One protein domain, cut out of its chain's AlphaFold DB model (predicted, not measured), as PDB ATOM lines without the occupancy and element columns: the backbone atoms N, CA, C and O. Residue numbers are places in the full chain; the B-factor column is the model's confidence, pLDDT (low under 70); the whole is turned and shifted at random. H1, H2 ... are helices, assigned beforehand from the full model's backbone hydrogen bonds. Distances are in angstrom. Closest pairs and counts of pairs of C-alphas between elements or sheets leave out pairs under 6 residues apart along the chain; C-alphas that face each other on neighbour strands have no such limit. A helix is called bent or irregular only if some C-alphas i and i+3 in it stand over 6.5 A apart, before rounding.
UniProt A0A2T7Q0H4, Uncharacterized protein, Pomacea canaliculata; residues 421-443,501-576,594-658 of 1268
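AT A GLANCE: This is residues 421 to 443, 501 to 576 and 594 to 658 of the 1268 residues of an uncharacterized protein of Pomacea canaliculata (UniProt A0A2T7Q0H4). Two long helices, H3 and H5, meet near their first turns as a wide V; H4 packs side by side with H3 on one arm, while H2 and the short H1 pack on H5 in the other. The tips, residues 570 to 576 and 644 to 658, stick out. The 164 printed residues include five named helices, H1 to H5, and no named strand: all helix. The whole is extended, a rod with a radius of gyration of the C-alphas of 24.6 A, spanning 101 by 34 by 26 A.

HOW THE PARTS SIT: Begin with H3, residues 534 to 576: with residues 551 to 566 alone it touches H4, residues 594 to 610, closest at C-alphas 559 and 602, 5.1 A, a shallow tilt of 21 degrees, opposite ways. With residues 534 to 538 alone H3 touches the hub, H5, residues 618 to 657, closest at C-alphas 537 and 624, 6.3 A, a steep tilt of 47 degrees. H2, residues 502 to 524, touches H5, closest at C-alphas 523 and 622, 4.8 A, a shallow tilt of 28 degrees, opposite ways. H1, residues 424 to 432, touches H5, closest at C-alphas 432 and 632, 6.0 A, and H2, closest at C-alphas 424 and 516, 6.0 A. Every O i to N i+4 pair is within hydrogen-bond range in H1, H4 and H5, against 16 of 19 in H2 and 37 of 39 in H3.

IN THESE COORDINATES: Find C-alpha 534 at (59.763, 42.771, -18.503); H3 runs 61.9 A from there. H5 runs 57.9 A to C-alpha 657 at (68.822, 28.868, -61.107). H4 measures 24.5 A, H1 12.0 A and H2 27.0 A; H2 has a kink of 65 degrees near residue 518 and is irregular, C-alphas 519 and 522 being 8.3 A apart.

THE WHOLE: The farthest C-alphas, of Gln 576 and Gly 658, are 101.5 A apart. The printed part has two cuts: between residues 443 and 501, where 57 residues of the chain are not printed and the C-alphas of 443 and 501 are 12.7 A apart, and between residues 576 and 594, where 17 residues are not printed and the C-alphas of 576 and 594 are 19.2 A apart. The links H2 to H3 and H4 to H5 are short. Mean pLDDT of the printed part is 79.7, with 19 residues under 70, among them 527 to 531 and 612 to 616.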
ATOM      1  N   GLN A 421      36.443  45.027 -20.381       55.59
ATOM      2  CA  GLN A 421      37.367  45.109 -21.529       55.59
ATOM      3  C   GLN A 421      38.838  45.116 -21.070       55.59
ATOM      4  O   GLN A 421      39.153  45.819 -20.106       55.59
ATOM      5  N   PRO A 422      39.747  44.371 -21.731       60.22
ATOM      6  CA  PRO A 422      41.178  44.440 -21.444       60.22
ATOM      7  C   PRO A 422      41.741  45.802 -21.870       60.22
ATOM      8  O   PRO A 422      41.360  46.341 -22.911       60.22
ATOM      9  N   SER A 423      42.667  46.363 -21.091       70.25
ATOM     10  CA  SER A 423      43.366  47.588 -21.499       70.25
ATOM     11  C   SER A 423      44.327  47.326 -22.676       70.25
ATOM     12  O   SER A 423      44.838  46.210 -22.804       70.25
ATOM     13  N   PRO A 424      44.662  48.326 -23.517       73.12
ATOM     14  CA  PRO A 424      45.666  48.142 -24.571       73.12
ATOM     15  C   PRO A 424      47.056  47.759 -24.048       73.12
ATOM     16  O   PRO A 424      47.815  47.119 -24.765       73.12
ATOM     17  N   VAL A 425      47.375  48.078 -22.788       77.56
ATOM     18  CA  VAL A 425      48.586  47.587 -22.110       77.56
ATOM     19  C   VAL A 425      48.509  46.079 -21.859       77.56
ATOM     20  O   VAL A 425      49.499  45.388 -22.055       77.56
ATOM     21  N   GLU A 426      47.345  45.530 -21.506       76.88
ATOM     22  CA  GLU A 426      47.148  44.075 -21.385       76.88
ATOM     23  C   GLU A 426      47.167  43.369 -22.748       76.88
ATOM     24  O   GLU A 426      47.713  42.272 -22.860       76.88
ATOM     25  N   GLU A 427      46.620  44.001 -23.790       80.19
ATOM     26  CA  GLU A 427      46.723  43.524 -25.177       80.19
ATOM     27  C   GLU A 427      48.195  43.470 -25.630       80.19
ATOM     28  O   GLU A 427      48.658  42.448 -26.139       80.19
ATOM     29  N   ALA A 428      48.954  44.534 -25.356       81.81
ATOM     30  CA  ALA A 428      50.371  44.647 -25.684       81.81
ATOM     31  C   ALA A 428      51.254  43.678 -24.882       81.81
ATOM     32  O   ALA A 428      52.118  43.027 -25.463       81.81
ATOM     33  N   ILE A 429      51.010  43.522 -23.576       83.06
ATOM     34  CA  ILE A 429      51.677  42.519 -22.728       83.06
ATOM     35  C   ILE A 429      51.419  41.110 -23.274       83.06
ATOM     36  O   ILE A 429      52.351  40.319 -23.395       83.06
ATOM     37  N   LYS A 430      50.177  40.794 -23.661       83.56
ATOM     38  CA  LYS A 430      49.834  39.480 -24.220       83.56
ATOM     39  C   LYS A 430      50.589  39.186 -25.523       83.56
ATOM     40  O   LYS A 430      50.994  38.044 -25.726       83.56
ATOM     41  N   LEU A 431      50.803  40.186 -26.381       81.50
ATOM     42  CA  LEU A 431      51.628  40.050 -27.588       81.50
ATOM     43  C   LEU A 431      53.129  39.961 -27.263       81.50
ATOM     44  O   LEU A 431      53.817  39.098 -27.805       81.50
ATOM     45  N   ALA A 432      53.629  40.781 -26.333       79.75
ATOM     46  CA  ALA A 432      55.031  40.789 -25.905       79.75
ATOM     47  C   ALA A 432      55.444  39.525 -25.118       79.75
ATOM     48  O   ALA A 432      56.638  39.243 -24.988       79.75
ATOM     49  N   CYS A 433      54.475  38.750 -24.626       80.00
ATOM     50  CA  CYS A 433      54.672  37.478 -23.926       80.00
ATOM     51  C   CYS A 433      54.130  36.250 -24.689       80.00
ATOM     52  O   CYS A 433      54.068  35.167 -24.108       80.00
ATOM     53  N   SER A 434      53.726  36.378 -25.959       77.75
ATOM     54  CA  SER A 434      53.282  35.220 -26.748       77.75
ATOM     55  C   SER A 434      54.449  34.304 -27.122       77.75
ATOM     56  O   SER A 434      55.534  34.789 -27.442       77.75
ATOM     57  N   THR A 435      54.195  32.995 -27.181       63.06
ATOM     58  CA  THR A 435      55.136  31.974 -27.685       63.06
ATOM     59  C   THR A 435      55.577  32.219 -29.124       63.06
ATOM     60  O   THR A 435      56.684  31.853 -29.500       63.06
ATOM     61  N   ASP A 436      54.725  32.873 -29.908       67.19
ATOM     62  CA  ASP A 436      54.827  32.974 -31.366       67.19
ATOM     63  C   ASP A 436      55.677  34.189 -31.791       67.19
ATOM     64  O   ASP A 436      55.398  34.855 -32.788       67.19
ATOM     65  N   LYS A 437      56.680  34.523 -30.968       73.69
ATOM     66  CA  LYS A 437      57.581  35.662 -31.154       73.69
ATOM     67  C   LYS A 437      58.554  35.386 -32.297       73.69
ATOM     68  O   LYS A 437      59.253  34.374 -32.287       73.69
ATOM     69  N   LEU A 438      58.647  36.323 -33.237       75.81
ATOM     70  CA  LEU A 438      59.649  36.278 -34.302       75.81
ATOM     71  C   LEU A 438      61.053  36.545 -33.727       75.81
ATOM     72  O   LEU A 438      61.275  37.555 -33.059       75.81
ATOM     73  N   GLN A 439      61.988  35.624 -33.974       71.94
ATOM     74  CA  GLN A 439      63.394  35.694 -33.561       71.94
ATOM     75  C   GLN A 439      64.295  35.121 -34.663       71.94
ATOM     76  O   GLN A 439      63.853  34.296 -35.455       71.94
ATOM     77  N   ASP A 440      65.583  35.467 -34.675       63.28
ATOM     78  CA  ASP A 440      66.550  34.949 -35.662       63.28
ATOM     79  C   ASP A 440      66.708  33.409 -35.615       63.28
ATOM     80  O   ASP A 440      67.156  32.784 -36.574       63.28
ATOM     81  N   SER A 441      66.293  32.785 -34.507       68.06
ATOM     82  CA  SER A 441      66.197  31.334 -34.297       68.06
ATOM     83  C   SER A 441      64.944  30.681 -34.908       68.06
ATOM     84  O   SER A 441      64.877  29.452 -34.962       68.06
ATOM     85  N   SER A 442      63.954  31.459 -35.364       72.75
ATOM     86  CA  SER A 442      62.680  30.957 -35.906       72.75
ATOM     87  C   SER A 442      62.805  30.277 -37.276       72.75
ATOM     88  O   SER A 442      61.882  29.569 -37.666       72.75
ATOM     89  N   ILE A 443      63.920  30.468 -37.994       79.94
ATOM     90  CA  ILE A 443      64.185  29.876 -39.317       79.94
ATOM     91  C   ILE A 443      65.426  28.967 -39.211       79.94
ATOM     92  O   ILE A 443      66.555  29.459 -39.314       79.94
ATOM     93  N   PRO A 501      53.471  33.504 -40.788       80.44
ATOM     94  CA  PRO A 501      52.468  34.576 -40.869       80.44
ATOM     95  C   PRO A 501      53.047  35.965 -40.518       80.44
ATOM     96  O   PRO A 501      52.486  36.714 -39.715       80.44
ATOM     97  N   ILE A 502      54.195  36.323 -41.107       81.75
ATOM     98  CA  ILE A 502      54.981  37.526 -40.776       81.75
ATOM     99  C   ILE A 502      54.137  38.795 -40.958       81.75
ATOM    100  O   ILE A 502      54.077  39.634 -40.060       81.75
ATOM    101  N   THR A 503      53.432  38.916 -42.085       82.19
ATOM    102  CA  THR A 503      52.597  40.085 -42.407       82.19
ATOM    103  C   THR A 503      51.430  40.257 -41.431       82.19
ATOM    104  O   THR A 503      51.169  41.370 -40.977       82.19
ATOM    105  N   GLU A 504      50.756  39.164 -41.054       83.69
ATOM    106  CA  GLU A 504      49.648  39.192 -40.088       83.69
ATOM    107  C   GLU A 504      50.143  39.552 -38.680       83.69
ATOM    108  O   GLU A 504      49.531  40.370 -37.986       83.69
ATOM    109  N   ARG A 505      51.296  38.998 -38.274       84.25
ATOM    110  CA  ARG A 505      51.951  39.299 -36.992       84.25
ATOM    111  C   ARG A 505      52.356  40.773 -36.908       84.25
ATOM    112  O   ARG A 505      52.017  41.424 -35.922       84.25
ATOM    113  N   VAL A 506      52.992  41.321 -37.948       85.56
ATOM    114  CA  VAL A 506      53.332  42.756 -38.029       85.56
ATOM    115  C   VAL A 506      52.075  43.617 -37.967       85.56
ATOM    116  O   VAL A 506      52.031  44.550 -37.171       85.56
ATOM    117  N   GLN A 507      51.030  43.288 -38.733       86.69
ATOM    118  CA  GLN A 507      49.783  44.055 -38.730       86.69
ATOM    119  C   GLN A 507      49.116  44.070 -37.344       86.69
ATOM    120  O   GLN A 507      48.659  45.124 -36.899       86.69
ATOM    121  N   SER A 508      49.092  42.929 -36.648       85.06
ATOM    122  CA  SER A 508      48.574  42.816 -35.278       85.06
ATOM    123  C   SER A 508      49.373  43.682 -34.298       85.06
ATOM    124  O   SER A 508      48.795  44.495 -33.577       85.06
ATOM    125  N   ILE A 509      50.710  43.593 -34.331       85.44
ATOM    126  CA  ILE A 509      51.574  44.386 -33.447       85.44
ATOM    127  C   ILE A 509      51.433  45.887 -33.736       85.44
ATOM    128  O   ILE A 509      51.282  46.665 -32.796       85.44
ATOM    129  N   SER A 510      51.423  46.310 -35.005       85.31
ATOM    130  CA  SER A 510      51.219  47.715 -35.384       85.31
ATOM    131  C   SER A 510      49.893  48.268 -34.858       85.31
ATOM    132  O   SER A 510      49.891  49.331 -34.247       85.31
ATOM    133  N   GLN A 511      48.786  47.525 -34.986       86.94
ATOM    134  CA  GLN A 511      47.491  47.953 -34.440       86.94
ATOM    135  C   GLN A 511      47.526  48.144 -32.916       86.94
ATOM    136  O   GLN A 511      46.909  49.078 -32.400       86.94
ATOM    137  N   THR A 512      48.238  47.291 -32.176       84.94
ATOM    138  CA  THR A 512      48.371  47.439 -30.719       84.94
ATOM    139  C   THR A 512      49.348  48.556 -30.330       84.94
ATOM    140  O   THR A 512      49.088  49.277 -29.364       84.94
ATOM    141  N   LEU A 513      50.419  48.773 -31.101       86.44
ATOM    142  CA  LEU A 513      51.324  49.918 -30.942       86.44
ATOM    143  C   LEU A 513      50.592  51.250 -31.177       86.44
ATOM    144  O   LEU A 513      50.744  52.163 -30.368       86.44
ATOM    145  N   ASP A 514      49.742  51.347 -32.202       83.38
ATOM    146  CA  ASP A 514      48.926  52.538 -32.471       83.38
ATOM    147  C   ASP A 514      47.935  52.817 -31.326       83.38
ATOM    148  O   ASP A 514      47.817  53.959 -30.869       83.38
ATOM    149  N   LYS A 515      47.267  51.775 -30.796       82.62
ATOM    150  CA  LYS A 515      46.398  51.887 -29.606       82.62
ATOM    151  C   LYS A 515      47.161  52.397 -28.381       82.62
ATOM    152  O   LYS A 515      46.635  53.249 -27.666       82.62
ATOM    153  N   LEU A 516      48.372  51.886 -28.131       82.00
ATOM    154  CA  LEU A 516      49.231  52.358 -27.042       82.00
ATOM    155  C   LEU A 516      49.608  53.826 -27.239       82.00
ATOM    156  O   LEU A 516      49.412  54.628 -26.331       82.00
ATOM    157  N   ASN A 517      50.098  54.187 -28.425       82.06
ATOM    158  CA  ASN A 517      50.568  55.539 -28.719       82.06
ATOM    159  C   ASN A 517      49.426  56.565 -28.568       82.06
ATOM    160  O   ASN A 517      49.606  57.606 -27.946       82.06
ATOM    161  N   CYS A 518      48.211  56.230 -29.021       78.38
ATOM    162  CA  CYS A 518      47.034  57.096 -28.885       78.38
ATOM    163  C   CYS A 518      46.481  57.232 -27.451       78.38
ATOM    164  O   CYS A 518      45.713  58.160 -27.202       78.38
ATOM    165  N   GLN A 519      46.797  56.315 -26.526       72.94
ATOM    166  CA  GLN A 519      46.262  56.331 -25.150       72.94
ATOM    167  C   GLN A 519      47.307  56.640 -24.069       72.94
ATOM    168  O   GLN A 519      46.926  57.000 -22.958       72.94
ATOM    169  N   TYR A 520      48.600  56.510 -24.377       76.06
ATOM    170  CA  TYR A 520      49.696  56.636 -23.413       76.06
ATOM    171  C   TYR A 520      50.802  57.618 -23.853       76.06
ATOM    172  O   TYR A 520      51.859  57.633 -23.230       76.06
ATOM    173  N   ASP A 521      50.560  58.466 -24.866       74.25
ATOM    174  CA  ASP A 521      51.484  59.502 -25.387       74.25
ATOM    175  C   ASP A 521      52.261  60.249 -24.279       74.25
ATOM    176  O   ASP A 521      53.494  60.287 -24.268       74.25
ATOM    177  N   ALA A 522      51.547  60.729 -23.252       72.62
ATOM    178  CA  ALA A 522      52.126  61.427 -22.101       72.62
ATOM    179  C   ALA A 522      53.252  60.637 -21.398       72.62
ATOM    180  O   ALA A 522      54.261  61.219 -20.992       72.62
ATOM    181  N   TYR A 523      53.128  59.310 -21.299       76.00
ATOM    182  CA  TYR A 523      54.093  58.434 -20.629       76.00
ATOM    183  C   TYR A 523      55.358  58.168 -21.459       76.00
ATOM    184  O   TYR A 523      56.401  57.843 -20.889       76.00
ATOM    185  N   PHE A 524      55.321  58.357 -22.784       74.12
ATOM    186  CA  PHE A 524      56.523  58.298 -23.628       74.12
ATOM    187  C   PHE A 524      57.411  59.544 -23.476       74.12
ATOM    188  O   PHE A 524      58.602  59.484 -23.771       74.12
ATOM    189  N   SER A 525      56.863  60.655 -22.968       70.81
ATOM    190  CA  SER A 525      57.623  61.886 -22.689       70.81
ATOM    191  C   SER A 525      58.402  61.864 -21.362       70.81
ATOM    192  O   SER A 525      59.238  62.734 -21.117       70.81
ATOM    193  N   MET A 526      58.142  60.879 -20.494       74.94
ATOM    194  CA  MET A 526      58.779  60.773 -19.181       74.94
ATOM    195  C   MET A 526      60.190  60.183 -19.294       74.94
ATOM    196  O   MET A 526      60.367  59.066 -19.779       74.94
ATOM    197  N   SER A 527      61.188  60.919 -18.798       60.97
ATOM    198  CA  SER A 527      62.576  60.450 -18.712       60.97
ATOM    199  C   SER A 527      62.738  59.437 -17.575       60.97
ATOM    200  O   SER A 527      62.381  59.728 -16.431       60.97
ATOM    201  N   ILE A 528      63.283  58.261 -17.888       69.56
ATOM    202  CA  ILE A 528      63.487  57.146 -16.954       69.56
ATOM    203  C   ILE A 528      64.980  56.813 -16.925       69.56
ATOM    204  O   ILE A 528      65.603  56.687 -17.975       69.56
ATOM    205  N   GLN A 529      65.563  56.698 -15.728       54.25
ATOM    206  CA  GLN A 529      67.017  56.547 -15.563       54.25
ATOM    207  C   GLN A 529      67.519  55.123 -15.853       54.25
ATOM    208  O   GLN A 529      68.610  54.965 -16.389       54.25
ATOM    209  N   GLU A 530      66.716  54.102 -15.548       57.72
ATOM    210  CA  GLU A 530      67.001  52.689 -15.818       57.72
ATOM    211  C   GLU A 530      65.706  51.992 -16.262       57.72
ATOM    212  O   GLU A 530      64.627  52.308 -15.759       57.72
ATOM    213  N   THR A 531      65.784  51.037 -17.196       56.00
ATOM    214  CA  THR A 531      64.612  50.247 -17.622       56.00
ATOM    215  C   THR A 531      64.747  48.796 -17.163       56.00
ATOM    216  O   THR A 531      65.592  48.096 -17.728       56.00
ATOM    217  N   PRO A 532      63.947  48.339 -16.178       71.75
ATOM    218  CA  PRO A 532      63.985  46.961 -15.694       71.75
ATOM    219  C   PRO A 532      63.518  45.947 -16.743       71.75
ATOM    220  O   PRO A 532      62.902  46.300 -17.754       71.75
ATOM    221  N   ASP A 533      63.773  44.671 -16.465       74.12
ATOM    222  CA  ASP A 533      63.312  43.560 -17.287       74.12
ATOM    223  C   ASP A 533      61.780  43.409 -17.252       74.12
ATOM    224  O   ASP A 533      61.113  43.676 -16.246       74.12
ATOM    225  N   LEU A 534      61.209  42.956 -18.374       76.50
ATOM    226  CA  LEU A 534      59.763  42.771 -18.503       76.50
ATOM    227  C   LEU A 534      59.184  41.790 -17.452       76.50
ATOM    228  O   LEU A 534      58.168  42.145 -16.851       76.50
ATOM    229  N   PRO A 535      59.792  40.620 -17.149       76.62
ATOM    230  CA  PRO A 535      59.306  39.727 -16.088       76.62
ATOM    231  C   PRO A 535      59.151  40.396 -14.711       76.62
ATOM    232  O   PRO A 535      58.089  40.274 -14.091       76.62
ATOM    233  N   SER A 536      60.154  41.151 -14.246       75.75
ATOM    234  CA  SER A 536      60.091  41.875 -12.966       75.75
ATOM    235  C   SER A 536      59.024  42.973 -12.945       75.75
ATOM    236  O   SER A 536      58.403  43.208 -11.902       75.75
ATOM    237  N   LEU A 537      58.786  43.646 -14.077       78.44
ATOM    238  CA  LEU A 537      57.736  44.662 -14.209       78.44
ATOM    239  C   LEU A 537      56.329  44.046 -14.205       78.44
ATOM    240  O   LEU A 537      55.421  44.616 -13.599       78.44
ATOM    241  N   LEU A 538      56.140  42.871 -14.815       80.12
ATOM    242  CA  LEU A 538      54.847  42.178 -14.849       80.12
ATOM    243  C   LEU A 538      54.379  41.748 -13.451       80.12
ATOM    244  O   LEU A 538      53.231  42.002 -13.084       80.12
ATOM    245  N   ALA A 539      55.277  41.192 -12.632       76.56
ATOM    246  CA  ALA A 539      54.960  40.811 -11.252       76.56
ATOM    247  C   ALA A 539      54.536  42.017 -10.384       76.56
ATOM    248  O   ALA A 539      53.655  41.903  -9.529       76.56
ATOM    249  N   GLN A 540      55.128  43.191 -10.625       76.94
ATOM    250  CA  GLN A 540      54.725  44.445  -9.979       76.94
ATOM    251  C   GLN A 540      53.386  44.964 -10.527       76.94
ATOM    252  O   GLN A 540      52.552  45.449  -9.759       76.94
ATOM    253  N   TYR A 541      53.148  44.817 -11.835       80.06
ATOM    254  CA  TYR A 541      51.933  45.279 -12.505       80.06
ATOM    255  C   TYR A 541      50.681  44.532 -12.039       80.06
ATOM    256  O   TYR A 541      49.666  45.178 -11.784       80.06
ATOM    257  N   ASP A 542      50.738  43.211 -11.847       77.25
ATOM    258  CA  ASP A 542      49.590  42.447 -11.334       77.25
ATOM    259  C   ASP A 542      49.215  42.846  -9.897       77.25
ATOM    260  O   ASP A 542      48.027  42.963  -9.568       77.25
ATOM    261  N   ASN A 543      50.207  43.140  -9.048       79.50
ATOM    262  CA  ASN A 543      49.965  43.654  -7.700       79.50
ATOM    263  C   ASN A 543      49.343  45.066  -7.746       79.50
ATOM    264  O   ASN A 543      48.274  45.291  -7.176       79.50
ATOM    265  N   PHE A 544      49.941  45.984  -8.515       78.44
ATOM    266  CA  PHE A 544      49.417  47.335  -8.760       78.44
ATOM    267  C   PHE A 544      47.972  47.312  -9.291       78.44
ATOM    268  O   PHE A 544      47.100  48.013  -8.777       78.44
ATOM    269  N   LYS A 545      47.687  46.461 -10.281       74.44
ATOM    270  CA  LYS A 545      46.363  46.272 -10.894       74.44
ATOM    271  C   LYS A 545      45.336  45.751  -9.891       74.44
ATOM    272  O   LYS A 545      44.180  46.179  -9.919       74.44
ATOM    273  N   THR A 546      45.745  44.850  -9.002       76.38
ATOM    274  CA  THR A 546      44.886  44.309  -7.940       76.38
ATOM    275  C   THR A 546      44.580  45.375  -6.888       76.38
ATOM    276  O   THR A 546      43.413  45.579  -6.551       76.38
ATOM    277  N   GLN A 547      45.593  46.121  -6.442       78.00
ATOM    278  CA  GLN A 547      45.433  47.205  -5.471       78.00
ATOM    279  C   GLN A 547      44.581  48.359  -6.029       78.00
ATOM    280  O   GLN A 547      43.588  48.734  -5.411       78.00
ATOM    281  N   ARG A 548      44.861  48.846  -7.247       75.44
ATOM    282  CA  ARG A 548      44.072  49.926  -7.868       75.44
ATOM    283  C   ARG A 548      42.609  49.539  -8.102       75.44
ATOM    284  O   ARG A 548      41.737  50.391  -7.946       75.44
ATOM    285  N   LYS A 549      42.297  48.274  -8.428       74.06
ATOM    286  CA  LYS A 549      40.897  47.794  -8.498       74.06
ATOM    287  C   LYS A 549      40.169  47.957  -7.161       74.06
ATOM    288  O   LYS A 549      39.004  48.355  -7.152       74.06
ATOM    289  N   GLU A 550      40.850  47.680  -6.053       78.81
ATOM    290  CA  GLU A 550      40.315  47.833  -4.699       78.81
ATOM    291  C   GLU A 550      40.195  49.315  -4.290       78.81
ATOM    292  O   GLU A 550      39.160  49.716  -3.754       78.81
ATOM    293  N   ASP A 551      41.169  50.161  -4.641       78.44
ATOM    294  CA  ASP A 551      41.094  51.618  -4.442       78.44
ATOM    295  C   ASP A 551      39.895  52.231  -5.187       78.44
ATOM    296  O   ASP A 551      39.107  52.976  -4.598       78.44
ATOM    297  N   PHE A 552      39.684  51.866  -6.459       77.12
ATOM    298  CA  PHE A 552      38.508  52.292  -7.231       77.12
ATOM    299  C   PHE A 552      37.193  51.814  -6.607       77.12
ATOM    300  O   PHE A 552      36.218  52.569  -6.574       77.12
ATOM    301  N   ARG A 553      37.150  50.572  -6.107       81.44
ATOM    302  CA  ARG A 553      35.967  50.004  -5.445       81.44
ATOM    303  C   ARG A 553      35.623  50.777  -4.171       81.44
ATOM    304  O   ARG A 553      34.455  51.092  -3.947       81.44
ATOM    305  N   ASN A 554      36.629  51.118  -3.367       82.38
ATOM    306  CA  ASN A 554      36.450  51.839  -2.109       82.38
ATOM    307  C   ASN A 554      36.133  53.330  -2.320       82.38
ATOM    308  O   ASN A 554      35.258  53.854  -1.629       82.38
ATOM    309  N   ALA A 555      36.748  53.995  -3.304       82.94
ATOM    310  CA  ALA A 555      36.418  55.378  -3.658       82.94
ATOM    311  C   ALA A 555      34.967  55.510  -4.161       82.94
ATOM    312  O   ALA A 555      34.215  56.337  -3.643       82.94
ATOM    313  N   ARG A 556      34.538  54.633  -5.086       85.38
ATOM    314  CA  ARG A 556      33.140  54.569  -5.558       85.38
ATOM    315  C   ARG A 556      32.164  54.352  -4.401       85.38
ATOM    316  O   ARG A 556      31.206  55.104  -4.266       85.38
ATOM    317  N   LEU A 557      32.452  53.388  -3.522       86.50
ATOM    318  CA  LEU A 557      31.618  53.087  -2.353       86.50
ATOM    319  C   LEU A 557      31.456  54.294  -1.410       86.50
ATOM    320  O   LEU A 557      30.364  54.505  -0.887       86.50
ATOM    321  N   GLN A 558      32.501  55.105  -1.210       85.88
ATOM    322  CA  GLN A 558      32.406  56.337  -0.415       85.88
ATOM    323  C   GLN A 558      31.556  57.415  -1.103       85.88
ATOM    324  O   GLN A 558      30.727  58.041  -0.440       85.88
ATOM    325  N   THR A 559      31.724  57.619  -2.416       87.19
ATOM    326  CA  THR A 559      30.881  58.534  -3.204       87.19
ATOM    327  C   THR A 559      29.409  58.135  -3.114       87.19
ATOM    328  O   THR A 559      28.579  58.965  -2.752       87.19
ATOM    329  N   ASP A 560      29.097  56.860  -3.355       87.12
ATOM    330  CA  ASP A 560      27.726  56.339  -3.399       87.12
ATOM    331  C   ASP A 560      27.047  56.411  -2.014       87.12
ATOM    332  O   ASP A 560      25.867  56.749  -1.899       87.12
ATOM    333  N   GLN A 561      27.803  56.169  -0.933       89.00
ATOM    334  CA  GLN A 561      27.325  56.364   0.442       89.00
ATOM    335  C   GLN A 561      27.005  57.836   0.744       89.00
ATOM    336  O   GLN A 561      25.977  58.123   1.361       89.00
ATOM    337  N   GLN A 562      27.849  58.779   0.314       87.69
ATOM    338  CA  GLN A 562      27.593  60.208   0.529       87.69
ATOM    339  C   GLN A 562      26.478  60.750  -0.374       87.69
ATOM    340  O   GLN A 562      25.715  61.608   0.069       87.69
ATOM    341  N   GLU A 563      26.306  60.212  -1.584       86.50
ATOM    342  CA  GLU A 563      25.152  60.512  -2.441       86.50
ATOM    343  C   GLU A 563      23.842  60.097  -1.752       86.50
ATOM    344  O   GLU A 563      22.909  60.899  -1.666       86.50
ATOM    345  N   ALA A 564      23.792  58.900  -1.155       86.12
ATOM    346  CA  ALA A 564      22.636  58.440  -0.384       86.12
ATOM    347  C   ALA A 564      22.354  59.314   0.859       86.12
ATOM    348  O   ALA A 564      21.191  59.605   1.162       86.12
ATOM    349  N   ILE A 565      23.396  59.780   1.559       85.44
ATOM    350  CA  ILE A 565      23.269  60.690   2.715       85.44
ATOM    351  C   ILE A 565      22.718  62.057   2.280       85.44
ATOM    352  O   ILE A 565      21.745  62.537   2.869       85.44
ATOM    353  N   VAL A 566      23.275  62.665   1.227       83.94
ATOM    354  CA  VAL A 566      22.806  63.955   0.686       83.94
ATOM    355  C   VAL A 566      21.391  63.833   0.115       83.94
ATOM    356  O   VAL A 566      20.554  64.695   0.378       83.94
ATOM    357  N   GLY A 567      21.076  62.747  -0.598       81.94
ATOM    358  CA  GLY A 567      19.728  62.464  -1.097       81.94
ATOM    359  C   GLY A 567      18.699  62.348   0.031       81.94
ATOM    360  O   GLY A 567      17.630  62.957  -0.042       81.94
ATOM    361  N   THR A 568      19.051  61.657   1.120       82.50
ATOM    362  CA  THR A 568      18.214  61.556   2.327       82.50
ATOM    363  C   THR A 568      18.011  62.924   2.985       82.50
ATOM    364  O   THR A 568      16.891  63.275   3.352       82.50
ATOM    365  N   ALA A 569      19.063  63.743   3.092       77.50
ATOM    366  CA  ALA A 569      18.969  65.090   3.653       77.50
ATOM    367  C   ALA A 569      18.073  66.023   2.816       77.50
ATOM    368  O   ALA A 569      17.219  66.720   3.366       77.50
ATOM    369  N   LEU A 570      18.209  65.993   1.487       77.19
ATOM    370  CA  LEU A 570      17.365  66.762   0.569       77.19
ATOM    371  C   LEU A 570      15.899  66.303   0.608       77.19
ATOM    372  O   LEU A 570      14.998  67.143   0.576       77.19
ATOM    373  N   GLN A 571      15.642  64.997   0.733       78.31
ATOM    374  CA  GLN A 571      14.288  64.460   0.894       78.31
ATOM    375  C   GLN A 571      13.668  64.875   2.241       78.31
ATOM    376  O   GLN A 571      12.526  65.330   2.260       78.31
ATOM    377  N   ASN A 572      14.426  64.843   3.343       73.69
ATOM    378  CA  ASN A 572      13.969  65.342   4.647       73.69
ATOM    379  C   ASN A 572      13.584  66.835   4.590       73.69
ATOM    380  O   ASN A 572      12.538  67.228   5.105       73.69
ATOM    381  N   ILE A 573      14.392  67.671   3.925       71.88
ATOM    382  CA  ILE A 573      14.101  69.105   3.729       71.88
ATOM    383  C   ILE A 573      12.845  69.300   2.863       71.88
ATOM    384  O   ILE A 573      12.008  70.155   3.154       71.88
ATOM    385  N   ARG A 574      12.674  68.485   1.815       70.31
ATOM    386  CA  ARG A 574      11.480  68.498   0.956       70.31
ATOM    387  C   ARG A 574      10.209  68.147   1.732       70.31
ATOM    388  O   ARG A 574       9.180  68.781   1.510       70.31
ATOM    389  N   GLU A 575      10.280  67.177   2.638       68.38
ATOM    390  CA  GLU A 575       9.163  66.793   3.508       68.38
ATOM    391  C   GLU A 575       8.848  67.877   4.550       68.38
ATOM    392  O   GLU A 575       7.676  68.183   4.760       68.38
ATOM    393  N   GLN A 576       9.860  68.547   5.116       64.88
ATOM    394  CA  GLN A 576       9.671  69.693   6.023       64.88
ATOM    395  C   GLN A 576       9.044  70.928   5.351       64.88
ATOM    396  O   GLN A 576       8.421  71.740   6.032       64.88
ATOM    397  N   CYS A 594      27.830  71.200   5.265       79.25
ATOM    398  CA  CYS A 594      28.842  70.221   5.644       79.25
ATOM    399  C   CYS A 594      28.718  68.967   4.766       79.25
ATOM    400  O   CYS A 594      29.686  68.581   4.114       79.25
ATOM    401  N   GLN A 595      27.509  68.408   4.638       82.69
ATOM    402  CA  GLN A 595      27.262  67.203   3.831       82.69
ATOM    403  C   GLN A 595      27.600  67.404   2.344       82.69
ATOM    404  O   GLN A 595      28.315  66.592   1.763       82.69
ATOM    405  N   LEU A 596      27.195  68.525   1.730       82.44
ATOM    406  CA  LEU A 596      27.574  68.854   0.347       82.44
ATOM    407  C   LEU A 596      29.088  69.042   0.179       82.44
ATOM    408  O   LEU A 596      29.628  68.729  -0.880       82.44
ATOM    409  N   ARG A 597      29.789  69.532   1.210       83.94
ATOM    410  CA  ARG A 597      31.253  69.667   1.199       83.94
ATOM    411  C   ARG A 597      31.942  68.307   1.298       83.94
ATOM    412  O   ARG A 597      32.930  68.099   0.603       83.94
ATOM    413  N   GLN A 598      31.400  67.388   2.094       85.81
ATOM    414  CA  GLN A 598      31.900  66.020   2.218       85.81
ATOM    415  C   GLN A 598      31.633  65.201   0.945       85.81
ATOM    416  O   GLN A 598      32.542  64.554   0.437       85.81
ATOM    417  N   TYR A 599      30.449  65.329   0.337       89.12
ATOM    418  CA  TYR A 599      30.162  64.756  -0.983       89.12
ATOM    419  C   TYR A 599      31.077  65.343  -2.073       89.12
ATOM    420  O   TYR A 599      31.660  64.599  -2.858       89.12
ATOM    421  N   CYS A 600      31.326  66.661  -2.056       86.12
ATOM    422  CA  CYS A 600      32.341  67.290  -2.908       86.12
ATOM    423  C   CYS A 600      33.754  66.711  -2.695       86.12
ATOM    424  O   CYS A 600      34.522  66.638  -3.652       86.12
ATOM    425  N   GLN A 601      34.116  66.318  -1.470       87.75
ATOM    426  CA  GLN A 601      35.407  65.692  -1.170       87.75
ATOM    427  C   GLN A 601      35.478  64.247  -1.680       87.75
ATOM    428  O   GLN A 601      36.488  63.895  -2.281       87.75
ATOM    429  N   CYS A 602      34.422  63.441  -1.532       88.38
ATOM    430  CA  CYS A 602      34.375  62.080  -2.084       88.38
ATOM    431  C   CYS A 602      34.410  62.083  -3.622       88.38
ATOM    432  O   CYS A 602      35.248  61.403  -4.206       88.38
ATOM    433  N   LEU A 603      33.614  62.940  -4.274       87.00
ATOM    434  CA  LEU A 603      33.670  63.141  -5.729       87.00
ATOM    435  C   LEU A 603      35.071  63.567  -6.202       87.00
ATOM    436  O   LEU A 603      35.580  63.052  -7.195       87.00
ATOM    437  N   GLN A 604      35.716  64.493  -5.484       86.31
ATOM    438  CA  GLN A 604      37.082  64.921  -5.799       86.31
ATOM    439  C   GLN A 604      38.105  63.797  -5.572       86.31
ATOM    440  O   GLN A 604      39.043  63.681  -6.358       86.31
ATOM    441  N   HIS A 605      37.931  62.974  -4.535       84.38
ATOM    442  CA  HIS A 605      38.787  61.824  -4.252       84.38
ATOM    443  C   HIS A 605      38.670  60.758  -5.346       84.38
ATOM    444  O   HIS A 605      39.699  60.320  -5.852       84.38
ATOM    445  N   GLU A 606      37.455  60.413  -5.789       85.25
ATOM    446  CA  GLU A 606      37.245  59.467  -6.893       85.25
ATOM    447  C   GLU A 606      37.907  59.965  -8.191       85.25
ATOM    448  O   GLU A 606      38.651  59.214  -8.820       85.25
ATOM    449  N   VAL A 607      37.756  61.253  -8.534       82.06
ATOM    450  CA  VAL A 607      38.483  61.868  -9.664       82.06
ATOM    451  C   VAL A 607      40.004  61.769  -9.481       82.06
ATOM    452  O   VAL A 607      40.710  61.421 -10.427       82.06
ATOM    453  N   THR A 608      40.533  62.025  -8.282       79.25
ATOM    454  CA  THR A 608      41.978  61.925  -8.013       79.25
ATOM    455  C   THR A 608      42.497  60.488  -8.132       79.25
ATOM    456  O   THR A 608      43.552  60.294  -8.726       79.25
ATOM    457  N   VAL A 609      41.764  59.474  -7.654       76.94
ATOM    458  CA  VAL A 609      42.157  58.054  -7.797       76.94
ATOM    459  C   VAL A 609      42.169  57.625  -9.274       76.94
ATOM    460  O   VAL A 609      42.985  56.790  -9.665       76.94
ATOM    461  N   THR A 610      41.326  58.236 -10.119       69.56
ATOM    462  CA  THR A 610      41.302  57.994 -11.578       69.56
ATOM    463  C   THR A 610      42.402  58.711 -12.365       69.56
ATOM    464  O   THR A 610      42.648  58.344 -13.510       69.56
ATOM    465  N   ASN A 611      43.104  59.682 -11.773       70.50
ATOM    466  CA  ASN A 611      44.216  60.374 -12.427       70.50
ATOM    467  C   ASN A 611      45.547  59.650 -12.151       70.50
ATOM    468  O   ASN A 611      46.175  59.848 -11.110       70.50
ATOM    469  N   ILE A 612      45.977  58.807 -13.094       65.06
ATOM    470  CA  ILE A 612      47.243  58.062 -12.986       65.06
ATOM    471  C   ILE A 612      48.448  58.969 -13.291       65.06
ATOM    472  O   ILE A 612      49.466  58.851 -12.610       65.06
ATOM    473  N   GLU A 613      48.336  59.895 -14.248       60.84
ATOM    474  CA  GLU A 613      49.405  60.821 -14.676       60.84
ATOM    475  C   GLU A 613      49.961  61.663 -13.515       60.84
ATOM    476  O   GLU A 613      51.165  61.886 -13.420       60.84
ATOM    477  N   GLY A 614      49.091  62.096 -12.597       58.75
ATOM    478  CA  GLY A 614      49.463  62.874 -11.411       58.75
ATOM    479  C   GLY A 614      49.874  62.053 -10.179       58.75
ATOM    480  O   GLY A 614      49.962  62.623  -9.091       58.75
ATOM    481  N   SER A 615      50.060  60.734 -10.301       67.06
ATOM    482  CA  SER A 615      50.324  59.829  -9.168       67.06
ATOM    483  C   SER A 615      51.776  59.337  -9.113       67.06
ATOM    484  O   SER A 615      52.484  59.353 -10.116       67.06
ATOM    485  N   GLN A 616      52.232  58.868  -7.943       64.38
ATOM    486  CA  GLN A 616      53.598  58.333  -7.771       64.38
ATOM    487  C   GLN A 616      53.884  57.143  -8.708       64.38
ATOM    488  O   GLN A 616      55.014  56.963  -9.159       64.38
ATOM    489  N   ASP A 617      52.841  56.399  -9.080       70.75
ATOM    490  CA  ASP A 617      52.915  55.244  -9.978       70.75
ATOM    491  C   ASP A 617      53.103  55.625 -11.461       70.75
ATOM    492  O   ASP A 617      53.327  54.748 -12.293       70.75
ATOM    493  N   ALA A 618      53.036  56.916 -11.824       72.56
ATOM    494  CA  ALA A 618      53.195  57.364 -13.211       72.56
ATOM    495  C   ALA A 618      54.551  56.951 -13.812       72.56
ATOM    496  O   ALA A 618      54.608  56.534 -14.966       72.56
ATOM    497  N   SER A 619      55.622  56.990 -13.010       75.69
ATOM    498  CA  SER A 619      56.963  56.536 -13.416       75.69
ATOM    499  C   SER A 619      57.014  55.022 -13.673       75.69
ATOM    500  O   SER A 619      57.598  54.569 -14.655       75.69
ATOM    501  N   PHE A 620      56.329  54.229 -12.840       81.12
ATOM    502  CA  PHE A 620      56.223  52.779 -13.017       81.12
ATOM    503  C   PHE A 620      55.443  52.416 -14.290       81.12
ATOM    504  O   PHE A 620      55.896  51.586 -15.079       81.12
ATOM    505  N   ILE A 621      54.308  53.079 -14.538       77.94
ATOM    506  CA  ILE A 621      53.512  52.865 -15.755       77.94
ATOM    507  C   ILE A 621      54.257  53.337 -17.007       77.94
ATOM    508  O   ILE A 621      54.224  52.632 -18.014       77.94
ATOM    509  N   ALA A 622      55.001  54.447 -16.944       80.06
ATOM    510  CA  ALA A 622      55.898  54.844 -18.027       80.06
ATOM    511  C   ALA A 622      56.959  53.770 -18.308       80.06
ATOM    512  O   ALA A 622      57.146  53.399 -19.463       80.06
ATOM    513  N   SER A 623      57.593  53.209 -17.272       83.00
ATOM    514  CA  SER A 623      58.597  52.147 -17.421       83.00
ATOM    515  C   SER A 623      58.017  50.894 -18.087       83.00
ATOM    516  O   SER A 623      58.565  50.407 -19.076       83.00
ATOM    517  N   LEU A 624      56.851  50.425 -17.626       83.38
ATOM    518  CA  LEU A 624      56.153  49.283 -18.219       83.38
ATOM    519  C   LEU A 624      55.765  49.533 -19.686       83.38
ATOM    520  O   LEU A 624      56.042  48.691 -20.539       83.38
ATOM    521  N   VAL A 625      55.150  50.680 -19.993       83.25
ATOM    522  CA  VAL A 625      54.714  51.016 -21.359       83.25
ATOM    523  C   VAL A 625      55.913  51.172 -22.295       83.25
ATOM    524  O   VAL A 625      55.901  50.597 -23.382       83.25
ATOM    525  N   GLN A 626      56.975  51.869 -21.878       83.00
ATOM    526  CA  GLN A 626      58.187  52.041 -22.687       83.00
ATOM    527  C   GLN A 626      58.919  50.706 -22.931       83.00
ATOM    528  O   GLN A 626      59.392  50.476 -24.045       83.00
ATOM    529  N   THR A 627      58.972  49.798 -21.947       84.62
ATOM    530  CA  THR A 627      59.580  48.461 -22.109       84.62
ATOM    531  C   THR A 627      58.741  47.545 -23.008       84.62
ATOM    532  O   THR A 627      59.289  46.936 -23.926       84.62
ATOM    533  N   VAL A 628      57.413  47.487 -22.837       86.12
ATOM    534  CA  VAL A 628      56.529  46.689 -23.716       86.12
ATOM    535  C   VAL A 628      56.542  47.225 -25.154       86.12
ATOM    536  O   VAL A 628      56.628  46.451 -26.106       86.12
ATOM    537  N   TYR A 629      56.530  48.549 -25.329       86.12
ATOM    538  CA  TYR A 629      56.652  49.193 -26.640       86.12
ATOM    539  C   TYR A 629      58.002  48.892 -27.310       86.12
ATOM    540  O   TYR A 629      58.048  48.669 -28.519       86.12
ATOM    541  N   ARG A 630      59.100  48.827 -26.540       85.19
ATOM    542  CA  ARG A 630      60.431  48.432 -27.032       85.19
ATOM    543  C   ARG A 630      60.441  46.993 -27.552       85.19
ATOM    544  O   ARG A 630      60.907  46.781 -28.665       85.19
ATOM    545  N   GLU A 631      59.899  46.049 -26.783       85.69
ATOM    546  CA  GLU A 631      59.802  44.622 -27.140       85.69
ATOM    547  C   GLU A 631      58.960  44.376 -28.400       85.69
ATOM    548  O   GLU A 631      59.350  43.622 -29.289       85.69
ATOM    549  N   LEU A 632      57.811  45.044 -28.514       86.94
ATOM    550  CA  LEU A 632      56.965  44.943 -29.704       86.94
ATOM    551  C   LEU A 632      57.617  45.604 -30.931       86.94
ATOM    552  O   LEU A 632      57.494  45.112 -32.054       86.94
ATOM    553  N   LYS A 633      58.358  46.700 -30.732       86.75
ATOM    554  CA  LYS A 633      59.071  47.394 -31.813       86.75
ATOM    555  C   LYS A 633      60.314  46.636 -32.296       86.75
ATOM    556  O   LYS A 633      60.614  46.707 -33.488       86.75
ATOM    557  N   SER A 634      61.023  45.907 -31.429       85.12
ATOM    558  CA  SER A 634      62.125  45.028 -31.849       85.12
ATOM    559  C   SER A 634      61.611  43.808 -32.618       85.12
ATOM    560  O   SER A 634      62.208  43.451 -33.632       85.12
ATOM    561  N   GLU A 635      60.464  43.239 -32.234       87.06
ATOM    562  CA  GLU A 635      59.820  42.164 -33.004       87.06
ATOM    563  C   GLU A 635      59.417  42.630 -34.420       87.06
ATOM    564  O   GLU A 635      59.707  41.950 -35.404       87.06
ATOM    565  N   VAL A 636      58.842  43.832 -34.560       86.81
ATOM    566  CA  VAL A 636      58.544  44.440 -35.875       86.81
ATOM    567  C   VAL A 636      59.820  44.716 -36.686       86.81
ATOM    568  O   VAL A 636      59.808  44.594 -37.911       86.81
ATOM    569  N   LEU A 637      60.942  45.065 -36.048       86.50
ATOM    570  CA  LEU A 637      62.226  45.242 -36.743       86.50
ATOM    571  C   LEU A 637      62.785  43.903 -37.263       86.50
ATOM    572  O   LEU A 637      63.245  43.837 -38.402       86.50
ATOM    573  N   CYS A 638      62.693  42.836 -36.463       85.69
ATOM    574  CA  CYS A 638      63.045  41.467 -36.855       85.69
ATOM    575  C   CYS A 638      62.183  40.993 -38.044       85.69
ATOM    576  O   CYS A 638      62.713  40.583 -39.076       85.69
ATOM    577  N   ALA A 639      60.863  41.187 -37.971       85.81
ATOM    578  CA  ALA A 639      59.930  40.862 -39.050       85.81
ATOM    579  C   ALA A 639      60.243  41.589 -40.374       85.81
ATOM    580  O   ALA A 639      60.248  40.973 -41.439       85.81
ATOM    581  N   ASN A 640      60.561  42.887 -40.316       87.00
ATOM    582  CA  ASN A 640      60.963  43.655 -41.499       87.00
ATOM    583  C   ASN A 640      62.316  43.189 -42.071       87.00
ATOM    584  O   ASN A 640      62.496  43.190 -43.289       87.00
ATOM    585  N   ASN A 641      63.253  42.741 -41.225       87.88
ATOM    586  CA  ASN A 641      64.482  42.099 -41.696       87.88
ATOM    587  C   ASN A 641      64.196  40.760 -42.392       87.88
ATOM    588  O   ASN A 641      64.807  40.506 -43.426       87.88
ATOM    589  N   PHE A 642      63.247  39.943 -41.916       87.50
ATOM    590  CA  PHE A 642      62.836  38.731 -42.638       87.50
ATOM    591  C   PHE A 642      62.202  39.042 -43.997       87.50
ATOM    592  O   PHE A 642      62.606  38.444 -44.988       87.50
ATOM    593  N   LEU A 643      61.287  40.012 -44.091       87.62
ATOM    594  CA  LEU A 643      60.698  40.409 -45.381       87.62
ATOM    595  C   LEU A 643      61.761  40.909 -46.377       87.62
ATOM    596  O   LEU A 643      61.707  40.582 -47.563       87.62
ATOM    597  N   ARG A 644      62.771  41.646 -45.895       89.88
ATOM    598  CA  ARG A 644      63.911  42.075 -46.713       89.88
ATOM    599  C   ARG A 644      64.800  40.897 -47.134       89.88
ATOM    600  O   ARG A 644      65.080  40.762 -48.321       89.88
ATOM    601  N   MET A 645      65.193  40.024 -46.204       88.44
ATOM    602  CA  MET A 645      66.006  38.838 -46.516       88.44
ATOM    603  C   MET A 645      65.284  37.874 -47.458       88.44
ATOM    604  O   MET A 645      65.931  37.321 -48.335       88.44
ATOM    605  N   HIS A 646      63.959  37.732 -47.357       89.38
ATOM    606  CA  HIS A 646      63.163  36.978 -48.326       89.38
ATOM    607  C   HIS A 646      63.352  37.547 -49.738       89.38
ATOM    608  O   HIS A 646      63.687  36.807 -50.654       89.38
ATOM    609  N   SER A 647      63.223  38.867 -49.919       91.50
ATOM    610  CA  SER A 647      63.452  39.513 -51.219       91.50
ATOM    611  C   SER A 647      64.890  39.332 -51.731       91.50
ATOM    612  O   SER A 647      65.085  39.022 -52.906       91.50
ATOM    613  N   GLU A 648      65.894  39.507 -50.865       91.56
ATOM    614  CA  GLU A 648      67.316  39.324 -51.205       91.56
ATOM    615  C   GLU A 648      67.627  37.859 -51.583       91.56
ATOM    616  O   GLU A 648      68.329  37.601 -52.564       91.56
ATOM    617  N   PHE A 649      67.066  36.889 -50.855       93.06
ATOM    618  CA  PHE A 649      67.227  35.455 -51.106       93.06
ATOM    619  C   PHE A 649      66.467  34.983 -52.347       93.06
ATOM    620  O   PHE A 649      67.034  34.203 -53.109       93.06
ATOM    621  N   SER A 650      65.244  35.463 -52.601       92.44
ATOM    622  CA  SER A 650      64.500  35.157 -53.832       92.44
ATOM    623  C   SER A 650      65.238  35.673 -55.068       92.44
ATOM    624  O   SER A 650      65.416  34.925 -56.025       92.44
ATOM    625  N   ALA A 651      65.744  36.912 -55.035       91.38
ATOM    626  CA  ALA A 651      66.529  37.466 -56.139       91.38
ATOM    627  C   ALA A 651      67.816  36.658 -56.393       91.38
ATOM    628  O   ALA A 651      68.137  36.335 -57.539       91.38
ATOM    629  N   LEU A 652      68.531  36.275 -55.327       90.75
ATOM    630  CA  LEU A 652      69.732  35.444 -55.432       90.75
ATOM    631  C   LEU A 652      69.416  34.031 -55.949       90.75
ATOM    632  O   LEU A 652      70.145  33.530 -56.803       90.75
ATOM    633  N   HIS A 653      68.327  33.416 -55.482       93.00
ATOM    634  CA  HIS A 653      67.839  32.105 -55.921       93.00
ATOM    635  C   HIS A 653      67.539  32.097 -57.425       93.00
ATOM    636  O   HIS A 653      68.173  31.331 -58.155       93.00
ATOM    637  N   SER A 654      66.704  33.027 -57.905       92.00
ATOM    638  CA  SER A 654      66.398  33.176 -59.336       92.00
ATOM    639  C   SER A 654      67.638  33.498 -60.173       92.00
ATOM    640  O   SER A 654      67.763  33.022 -61.299       92.00
ATOM    641  N   SER A 655      68.594  34.268 -59.637       89.56
ATOM    642  CA  SER A 655      69.843  34.544 -60.358       89.56
ATOM    643  C   SER A 655      70.753  33.317 -60.479       89.56
ATOM    644  O   SER A 655      71.519  33.245 -61.432       89.56
ATOM    645  N   ILE A 656      70.703  32.372 -59.529       90.94
ATOM    646  CA  ILE A 656      71.528  31.153 -59.524       90.94
ATOM    647  C   ILE A 656      70.903  30.040 -60.377       90.94
ATOM    648  O   ILE A 656      71.651  29.249 -60.951       90.94
ATOM    649  N   GLU A 657      69.571  29.971 -60.477       90.25
ATOM    650  CA  GLU A 657      68.822  28.868 -61.107       90.25
ATOM    651  C   GLU A 657      69.352  28.485 -62.503       90.25
ATOM    652  O   GLU A 657      69.646  27.317 -62.762       90.25
ATOM    653  N   GLY A 658      69.574  29.472 -63.380       87.00
ATOM    654  CA  GLY A 658      70.102  29.244 -64.733       87.00
ATOM    655  C   GLY A 658      71.557  28.751 -64.794       87.00
ATOM    656  O   GLY A 658      71.976  28.224 -65.824       87.00
TER     657      GLY A 658